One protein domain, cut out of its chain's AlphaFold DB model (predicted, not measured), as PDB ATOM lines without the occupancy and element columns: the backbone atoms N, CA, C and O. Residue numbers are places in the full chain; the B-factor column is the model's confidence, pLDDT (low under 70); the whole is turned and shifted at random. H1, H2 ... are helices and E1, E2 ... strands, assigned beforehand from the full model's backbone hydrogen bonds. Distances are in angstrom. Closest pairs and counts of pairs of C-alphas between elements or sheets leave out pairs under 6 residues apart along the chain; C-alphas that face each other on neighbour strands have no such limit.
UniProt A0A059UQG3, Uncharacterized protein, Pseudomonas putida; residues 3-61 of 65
ATOM      1  N   ILE A   3     500.243 259.757 680.376       97.06
ATOM      2  CA  ILE A   3     501.343 260.268 681.200       97.06
ATOM      3  C   ILE A   3     502.667 259.844 680.571       97.06
ATOM      4  O   ILE A   3     502.875 258.662 680.308       97.06
ATOM      5  N   SER A   4     503.558 260.807 680.345       97.25
ATOM      6  CA  SER A   4     504.923 260.559 679.876       97.25
ATOM      7  C   SER A   4     505.914 261.248 680.800       97.25
ATOM      8  O   SER A   4     505.907 262.474 680.915       97.25
ATOM      9  N   TYR A   5     506.794 260.481 681.443       96.25
ATOM     10  CA  TYR A   5     507.782 261.049 682.364       96.25
ATOM     11  C   TYR A   5     508.713 262.047 681.656       96.25
ATOM     12  O   TYR A   5     508.915 263.156 682.142       96.25
ATOM     13  N   TYR A   6     509.178 261.714 680.450       96.25
ATOM     14  CA  TYR A   6     510.054 262.579 679.651       96.25
ATOM     15  C   TYR A   6     509.302 263.605 678.785       96.25
ATOM     16  O   TYR A   6     509.918 264.314 677.995       96.25
ATOM     17  N   GLY A   7     507.979 263.716 678.939       96.06
ATOM     18  CA  GLY A   7     507.159 264.676 678.204       96.06
ATOM     19  C   GLY A   7     506.808 264.230 676.785       96.06
ATOM     20  O   GLY A   7     506.734 263.035 676.490       96.06
ATOM     21  N   PHE A   8     506.521 265.208 675.928       97.06
ATOM     22  CA  PHE A   8     505.983 265.012 674.586       97.06
ATOM     23  C   PHE A   8     506.722 265.908 673.599       97.06
ATOM     24  O   PHE A   8     507.134 267.009 673.952       97.06
ATOM     25  N   THR A   9     506.872 265.442 672.363       96.88
ATOM     26  CA  THR A   9     507.356 266.276 671.260       96.88
ATOM     27  C   THR A   9     506.197 267.058 670.654       96.88
ATOM     28  O   THR A   9     505.061 266.581 670.669       96.88
ATOM     29  N   ASP A  10     506.483 268.211 670.049       95.56
ATOM     30  CA  ASP A  10     505.460 269.021 669.372       95.56
ATOM     31  C   ASP A  10     504.751 268.226 668.268       95.56
ATOM     32  O   ASP A  10     503.525 268.212 668.200       95.56
ATOM     33  N   VAL A  11     505.515 267.459 667.481       96.88
ATOM     34  CA  VAL A  11     504.977 266.568 666.439       96.88
ATOM     35  C   VAL A  11     504.058 265.495 667.036       96.88
ATOM     36  O   VAL A  11     503.013 265.184 666.470       96.88
ATOM     37  N   GLY A  12     504.415 264.929 668.194       94.38
ATOM     38  CA  GLY A  12     503.576 263.945 668.880       94.38
ATOM     39  C   GLY A  12     502.276 264.554 669.408       94.38
ATOM     40  O   GLY A  12     501.213 263.946 669.280       94.38
ATOM     41  N   LEU A  13     502.345 265.769 669.959       95.38
ATOM     42  CA  LEU A  13     501.170 266.512 670.417       95.38
ATOM     43  C   LEU A  13     500.251 266.902 669.255       95.38
ATOM     44  O   LEU A  13     499.034 266.765 669.373       95.38
ATOM     45  N   GLU A  14     500.811 267.335 668.126       94.75
ATOM     46  CA  GLU A  14     500.049 267.645 666.914       94.75
ATOM     47  C   GLU A  14     499.348 266.398 666.359       94.75
ATOM     48  O   GLU A  14     498.164 266.454 666.020       94.75
ATOM     49  N   ALA A  15     500.031 265.249 666.352       95.31
ATOM     50  CA  ALA A  15     499.473 263.980 665.890       95.31
ATOM     51  C   ALA A  15     498.287 263.487 666.739       95.31
ATOM     52  O   ALA A  15     497.388 262.825 666.216       95.31
ATOM     53  N   PHE A  16     498.232 263.827 668.032       93.69
ATOM     54  CA  PHE A  16     497.052 263.555 668.864       93.69
ATOM     55  C   PHE A  16     495.826 264.395 668.462       93.69
ATOM     56  O   PHE A  16     494.688 264.001 668.741       93.69
ATOM     57  N   GLY A  17     496.037 265.516 667.772       91.19
ATOM     58  CA  GLY A  17     494.991 266.417 667.303       91.19
ATOM     59  C   GLY A  17     494.373 267.276 668.411       91.19
ATOM     60  O   GLY A  17     494.883 267.374 669.526       91.19
ATOM     61  N   ARG A  18     493.248 267.928 668.091       89.88
ATOM     62  CA  ARG A  18     492.517 268.831 668.998       89.88
ATOM     63  C   ARG A  18     491.099 268.341 669.284       89.88
ATOM     64  O   ARG A  18     490.528 267.587 668.497       89.88
ATOM     65  N   GLY A  19     490.536 268.776 670.412       84.94
ATOM     66  CA  GLY A  19     489.149 268.483 670.802       84.94
ATOM     67  C   GLY A  19     488.886 267.006 671.120       84.94
ATOM     68  O   GLY A  19     487.770 266.518 670.952       84.94
ATOM     69  N   LYS A  20     489.921 266.265 671.529       86.38
ATOM     70  CA  LYS A  20     489.817 264.862 671.953       86.38
ATOM     71  C   LYS A  20     489.557 264.779 673.456       86.38
ATOM     72  O   LYS A  20     489.973 265.654 674.206       86.38
ATOM     73  N   SER A  21     488.991 263.666 673.923       89.75
ATOM     74  CA  SER A  21     488.902 263.316 675.353       89.75
ATOM     75  C   SER A  21     490.254 262.869 675.951       89.75
ATOM     76  O   SER A  21     490.323 262.023 676.846       89.75
ATOM     77  N   LEU A  22     491.356 263.421 675.434       95.12
ATOM     78  CA  LEU A  22     492.724 263.101 675.815       95.12
ATOM     79  C   LEU A  22     493.344 264.288 676.553       95.12
ATOM     80  O   LEU A  22     493.345 265.407 676.055       95.12
ATOM     81  N   VAL A  23     493.915 264.001 677.718       96.88
ATOM     82  CA  VAL A  23     494.701 264.941 678.521       96.88
ATOM     83  C   VAL A  23     496.073 264.331 678.761       96.88
ATOM     84  O   VAL A  23     496.168 263.173 679.186       96.88
ATOM     85  N   CYS A  24     497.110 265.116 678.497       97.62
ATOM     86  CA  CYS A  24     498.511 264.760 678.640       97.62
ATOM     87  C   CYS A  24     499.114 265.384 679.908       97.62
ATOM     88  O   CYS A  24     498.901 266.562 680.223       97.62
ATOM     89  N   ILE A  25     499.910 264.590 680.621       97.94
ATOM     90  CA  ILE A  25     500.664 265.007 681.808       97.94
ATOM     91  C   ILE A  25     502.123 264.601 681.614       97.94
ATOM     92  O   ILE A  25     502.416 263.451 681.277       97.94
ATOM     93  N   SER A  26     503.035 265.552 681.793       97.94
ATOM     94  CA  SER A  26     504.478 265.307 681.726       97.94
ATOM     95  C   SER A  26     505.065 264.994 683.109       97.94
ATOM     96  O   SER A  26     504.474 265.335 684.133       97.94
ATOM     97  N   GLY A  27     506.261 264.403 683.173       97.44
ATOM     98  CA  GLY A  27     506.986 264.277 684.444       97.44
ATOM     99  C   GLY A  27     507.286 265.635 685.087       97.44
ATOM    100  O   GLY A  27     507.241 265.750 686.308       97.44
ATOM    101  N   LYS A  28     507.491 266.683 684.276       97.50
ATOM    102  CA  LYS A  28     507.647 268.059 684.763       97.50
ATOM    103  C   LYS A  28     506.380 268.572 685.454       97.50
ATOM    104  O   LYS A  28     506.482 269.184 686.506       97.50
ATOM    105  N   ASP A  29     505.198 268.281 684.911       97.38
ATOM    106  CA  ASP A  29     503.927 268.647 685.551       97.38
ATOM    107  C   ASP A  29     503.782 268.007 686.937       97.38
ATOM    108  O   ASP A  29     503.323 268.653 687.875       97.38
ATOM    109  N   ILE A  30     504.181 266.736 687.063       96.62
ATOM    110  CA  ILE A  30     504.149 266.000 688.333       96.62
ATOM    111  C   ILE A  30     505.156 266.600 689.315       96.62
ATOM    112  O   ILE A  30     504.810 266.848 690.466       96.62
ATOM    113  N   HIS A  31     506.383 266.855 688.857       97.44
ATOM    114  CA  HIS A  31     507.420 267.489 689.663       97.44
ATOM    115  C   HIS A  31     506.962 268.854 690.190       97.44
ATOM    116  O   HIS A  31     507.001 269.086 691.393       97.44
ATOM    117  N   ASP A  32     506.468 269.728 689.310       97.06
ATOM    118  CA  ASP A  32     506.012 271.073 689.674       97.06
ATOM    119  C   ASP A  32     504.819 271.034 690.642       97.06
ATOM    120  O   ASP A  32     504.722 271.867 691.542       97.06
ATOM    121  N   ALA A  33     503.905 270.072 690.476       97.44
ATOM    122  CA  ALA A  33     502.780 269.893 691.387       97.44
ATOM    123  C   ALA A  33     503.237 269.449 692.782       97.44
ATOM    124  O   ALA A  33     502.762 269.989 693.777       97.44
ATOM    125  N   LEU A  34     504.171 268.496 692.861       97.25
ATOM    126  CA  LEU A  34     504.721 268.023 694.132       97.25
ATOM    127  C   LEU A  34     505.509 269.119 694.853       97.25
ATOM    128  O   LEU A  34     505.296 269.324 696.046       97.25
ATOM    129  N   ASP A  35     506.364 269.841 694.127       97.56
ATOM    130  CA  ASP A  35     507.165 270.954 694.653       97.56
ATOM    131  C   ASP A  35     506.279 272.052 695.260       97.56
ATOM    132  O   ASP A  35     506.516 272.525 696.369       97.56
ATOM    133  N   LYS A  36     505.174 272.381 694.583       96.81
ATOM    134  CA  LYS A  36     504.187 273.367 695.048       96.81
ATOM    135  C   LYS A  36     503.122 272.798 695.993       96.81
ATOM    136  O   LYS A  36     502.183 273.513 696.335       96.81
ATOM    137  N   GLN A  37     503.231 271.527 696.391       97.81
ATOM    138  CA  GLN A  37     502.251 270.814 697.223       97.81
ATOM    139  C   GLN A  37     500.806 270.888 696.688       97.81
ATOM    140  O   GLN A  37     499.840 270.894 697.452       97.81
ATOM    141  N   ILE A  38     500.651 270.932 695.365       97.88
ATOM    142  CA  ILE A  38     499.353 270.954 694.693       97.88
ATOM    143  C   ILE A  38     498.796 269.523 694.675       97.88
ATOM    144  O   ILE A  38     499.459 268.613 694.162       97.88
ATOM    145  N   PRO A  39     497.567 269.291 695.172       97.81
ATOM    146  CA  PRO A  39     496.925 267.989 695.062       97.81
ATOM    147  C   PRO A  39     496.828 267.542 693.601       97.81
ATOM    148  O   PRO A  39     496.321 268.264 692.745       97.81
ATOM    149  N   PHE A  40     497.263 266.316 693.306       95.62
ATOM    150  CA  PHE A  40     497.279 265.823 691.925       95.62
ATOM    151  C   PHE A  40     495.878 265.764 691.290       95.62
ATOM    152  O   PHE A  40     495.737 265.949 690.084       95.62
ATOM    153  N   ALA A  41     494.829 265.577 692.098       97.06
ATOM    154  CA  ALA A  41     493.444 265.682 691.640       97.06
ATOM    155  C   ALA A  41     493.123 267.078 691.071       97.06
ATOM    156  O   ALA A  41     492.521 267.179 690.008       97.06
ATOM    157  N   GLU A  42     493.606 268.148 691.710       98.19
ATOM    158  CA  GLU A  42     493.385 269.515 691.230       98.19
ATOM    159  C   GLU A  42     494.146 269.790 689.924       98.19
ATOM    160  O   GLU A  42     493.637 270.470 689.031       98.19
ATOM    161  N   VAL A  43     495.338 269.205 689.761       97.81
ATOM    162  CA  VAL A  43     496.077 269.238 688.486       97.81
ATOM    163  C   VAL A  43     495.260 268.609 687.360       97.81
ATOM    164  O   VAL A  43     495.188 269.170 686.263       97.81
ATOM    165  N   ILE A  44     494.646 267.451 687.619       97.00
ATOM    166  CA  ILE A  44     493.804 266.757 686.642       97.00
ATOM    167  C   ILE A  44     492.596 267.623 686.283       97.00
ATOM    168  O   ILE A  44     492.374 267.863 685.097       97.00
ATOM    169  N   ASP A  45     491.867 268.144 687.272       97.94
ATOM    170  CA  ASP A  45     490.666 268.953 687.041       97.94
ATOM    171  C   ASP A  45     490.962 270.196 686.195       97.94
ATOM    172  O   ASP A  45     490.274 270.463 685.203       97.94
ATOM    173  N   ARG A  46     492.037 270.930 686.516       97.88
ATOM    174  CA  ARG A  46     492.430 272.111 685.731       97.88
ATOM    175  C   ARG A  46     492.875 271.750 684.319       97.88
ATOM    176  O   ARG A  46     492.533 272.470 683.383       97.88
ATOM    177  N   LYS A  47     493.587 270.635 684.127       97.50
ATOM    178  CA  LYS A  47     493.975 270.179 682.783       97.50
ATOM    179  C   LYS A  47     492.780 269.704 681.958       97.50
ATOM    180  O   LYS A  47     492.729 269.993 680.766       97.50
ATOM    181  N   VAL A  48     491.810 269.019 682.567       96.94
ATOM    182  CA  VAL A  48     490.552 268.633 681.904       96.94
ATOM    183  C   VAL A  48     489.793 269.877 681.455       96.94
ATOM    184  O   VAL A  48     489.377 269.955 680.298       96.94
ATOM    185  N   ARG A  49     489.672 270.880 682.329       97.19
ATOM    186  CA  ARG A  49     489.043 272.159 681.991       97.19
ATOM    187  C   ARG A  49     489.777 272.877 680.857       97.19
ATOM    188  O   ARG A  49     489.141 273.263 679.882       97.19
ATOM    189  N   ALA A  50     491.103 272.983 680.925       96.62
ATOM    190  CA  ALA A  50     491.903 273.616 679.878       96.62
ATOM    191  C   ALA A  50     491.786 272.892 678.526       96.62
ATOM    192  O   ALA A  50     491.709 273.541 677.481       96.62
ATOM    193  N   ALA A  51     491.724 271.557 678.529       95.19
ATOM    194  CA  ALA A  51     491.493 270.775 677.318       95.19
ATOM    195  C   ALA A  51     490.099 271.038 676.724       95.19
ATOM    196  O   ALA A  51     489.973 271.158 675.506       95.19
ATOM    197  N   ALA A  52     489.072 271.190 677.564       95.06
ATOM    198  CA  ALA A  52     487.722 271.536 677.119       95.06
ATOM    199  C   ALA A  52     487.633 272.968 676.557       95.06
ATOM    200  O   ALA A  52     486.970 273.187 675.548       95.06
ATOM    201  N   GLU A  53     488.315 273.930 677.180       95.62
ATOM    202  CA  GLU A  53     488.279 275.346 676.788       95.62
ATOM    203  C   GLU A  53     489.130 275.645 675.544       95.62
ATOM    204  O   GLU A  53     488.747 276.465 674.711       95.62
ATOM    205  N   THR A  54     490.283 274.986 675.390       94.56
ATOM    206  CA  THR A  54     491.251 275.295 674.316       94.56
ATOM    207  C   THR A  54     491.303 274.244 673.208       94.56
ATOM    208  O   THR A  54     491.874 274.487 672.144       94.56
ATOM    209  N   GLY A  55     490.776 273.045 673.462       94.69
ATOM    210  CA  GLY A  55     490.944 271.882 672.595       94.69
ATOM    211  C   GLY A  55     492.360 271.290 672.595       94.69
ATOM    212  O   GLY A  55     492.586 270.322 671.867       94.69
ATOM    213  N   SER A  56     493.303 271.839 673.369       95.50
ATOM    214  CA  SER A  56     494.683 271.345 673.456       95.50
ATOM    215  C   SER A  56     494.777 270.149 674.397       95.50
ATOM    216  O   SER A  56     494.339 270.216 675.542       95.50
ATOM    217  N   VAL A  57     495.403 269.063 673.943       96.50
ATOM    218  CA  VAL A  57     495.591 267.852 674.764       96.50
ATOM    219  C   VAL A  57     496.667 268.030 675.841       96.50
ATOM    220  O   VAL A  57     496.683 267.290 676.821       96.50
ATOM    221  N   PHE A  58     497.557 269.017 675.689       97.25
ATOM    222  CA  PHE A  58     498.625 269.331 676.635       97.25
ATOM    223  C   PHE A  58     498.687 270.835 676.916       97.25
ATOM    224  O   PHE A  58     498.775 271.644 675.997       97.25
ATOM    225  N   VAL A  59     498.668 271.181 678.200       96.31
ATOM    226  CA  VAL A  59     498.916 272.524 678.739       96.31
ATOM    227  C   VAL A  59     499.782 272.340 679.979       96.31
ATOM    228  O   VAL A  59     499.479 271.466 680.792       96.31
ATOM    229  N   GLU A  60     500.866 273.096 680.123       95.50
ATOM    230  CA  GLU A  60     501.779 272.949 681.263       95.50
ATOM    231  C   GLU A  60     501.097 273.307 682.591       95.50
ATOM    232  O   GLU A  60     500.357 274.283 682.678       95.50
ATOM    233  N   VAL A  61     501.394 272.576 683.671       96.31
ATOM    234  CA  VAL A  61     500.827 272.870 685.002       96.31
ATOM    235  C   VAL A  61     501.145 274.291 685.459       96.31
ATOM    236  O   VAL A  61     500.277 274.959 686.008       96.31
TER     237      VAL A  61
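This is residues 3 to 61 of the 65 residues of an uncharacterized protein of Pseudomonas putida (UniProt A0A059UQG3). Picture a small flat body in which H3, the longest helix, runs along one side, while H1 and H2 lie toward opposite ends of the long axis with the short strand E1 between them. The tail, residues 55 to 61, folds back from the end of H3 along one flat face of the body. The 59 printed residues hold H1, E1, H2 and H3 in that order, mostly helix; the whole is compact, radius of gyration of the C-alphas 11.2 A, spans 31 by 23 by 12 A.

Start at H3, residues 40 to 54. With residues 40 to 43 alone it only just touches H2, residues 27 to 35, only at the corner by their link: 3 pairs of C-alphas lie within 8 A, the closest Ala 33 and Phe 40, 6.9 A. They run opposite ways at a steep tilt of 52 degrees. E1, residues 24 to 26, and H3 are near each other, with 7 pairs of C-alphas within 10 A; E1 pairs with no named strand, but residues 3 to 4 pair with its residues 25 to 26, parallel. H1, residues 10 to 16, is apart from E1, H2 and H3. In H1, H2 and H3 every O i to N i+4 pair is within hydrogen-bond range.

Find C-alpha 10 at (505.460, 269.021, 669.372), where H1 begins. H3 runs 20.9 A to C-alpha 54 at (491.251, 275.295, 674.316); H2 spans 12.2 A.

The C-alphas farthest apart, Ala 15 and Gln 37, are 32.2 A apart. The printed part has no cut, no link is long, and no printed residue is under 70 in pLDDT.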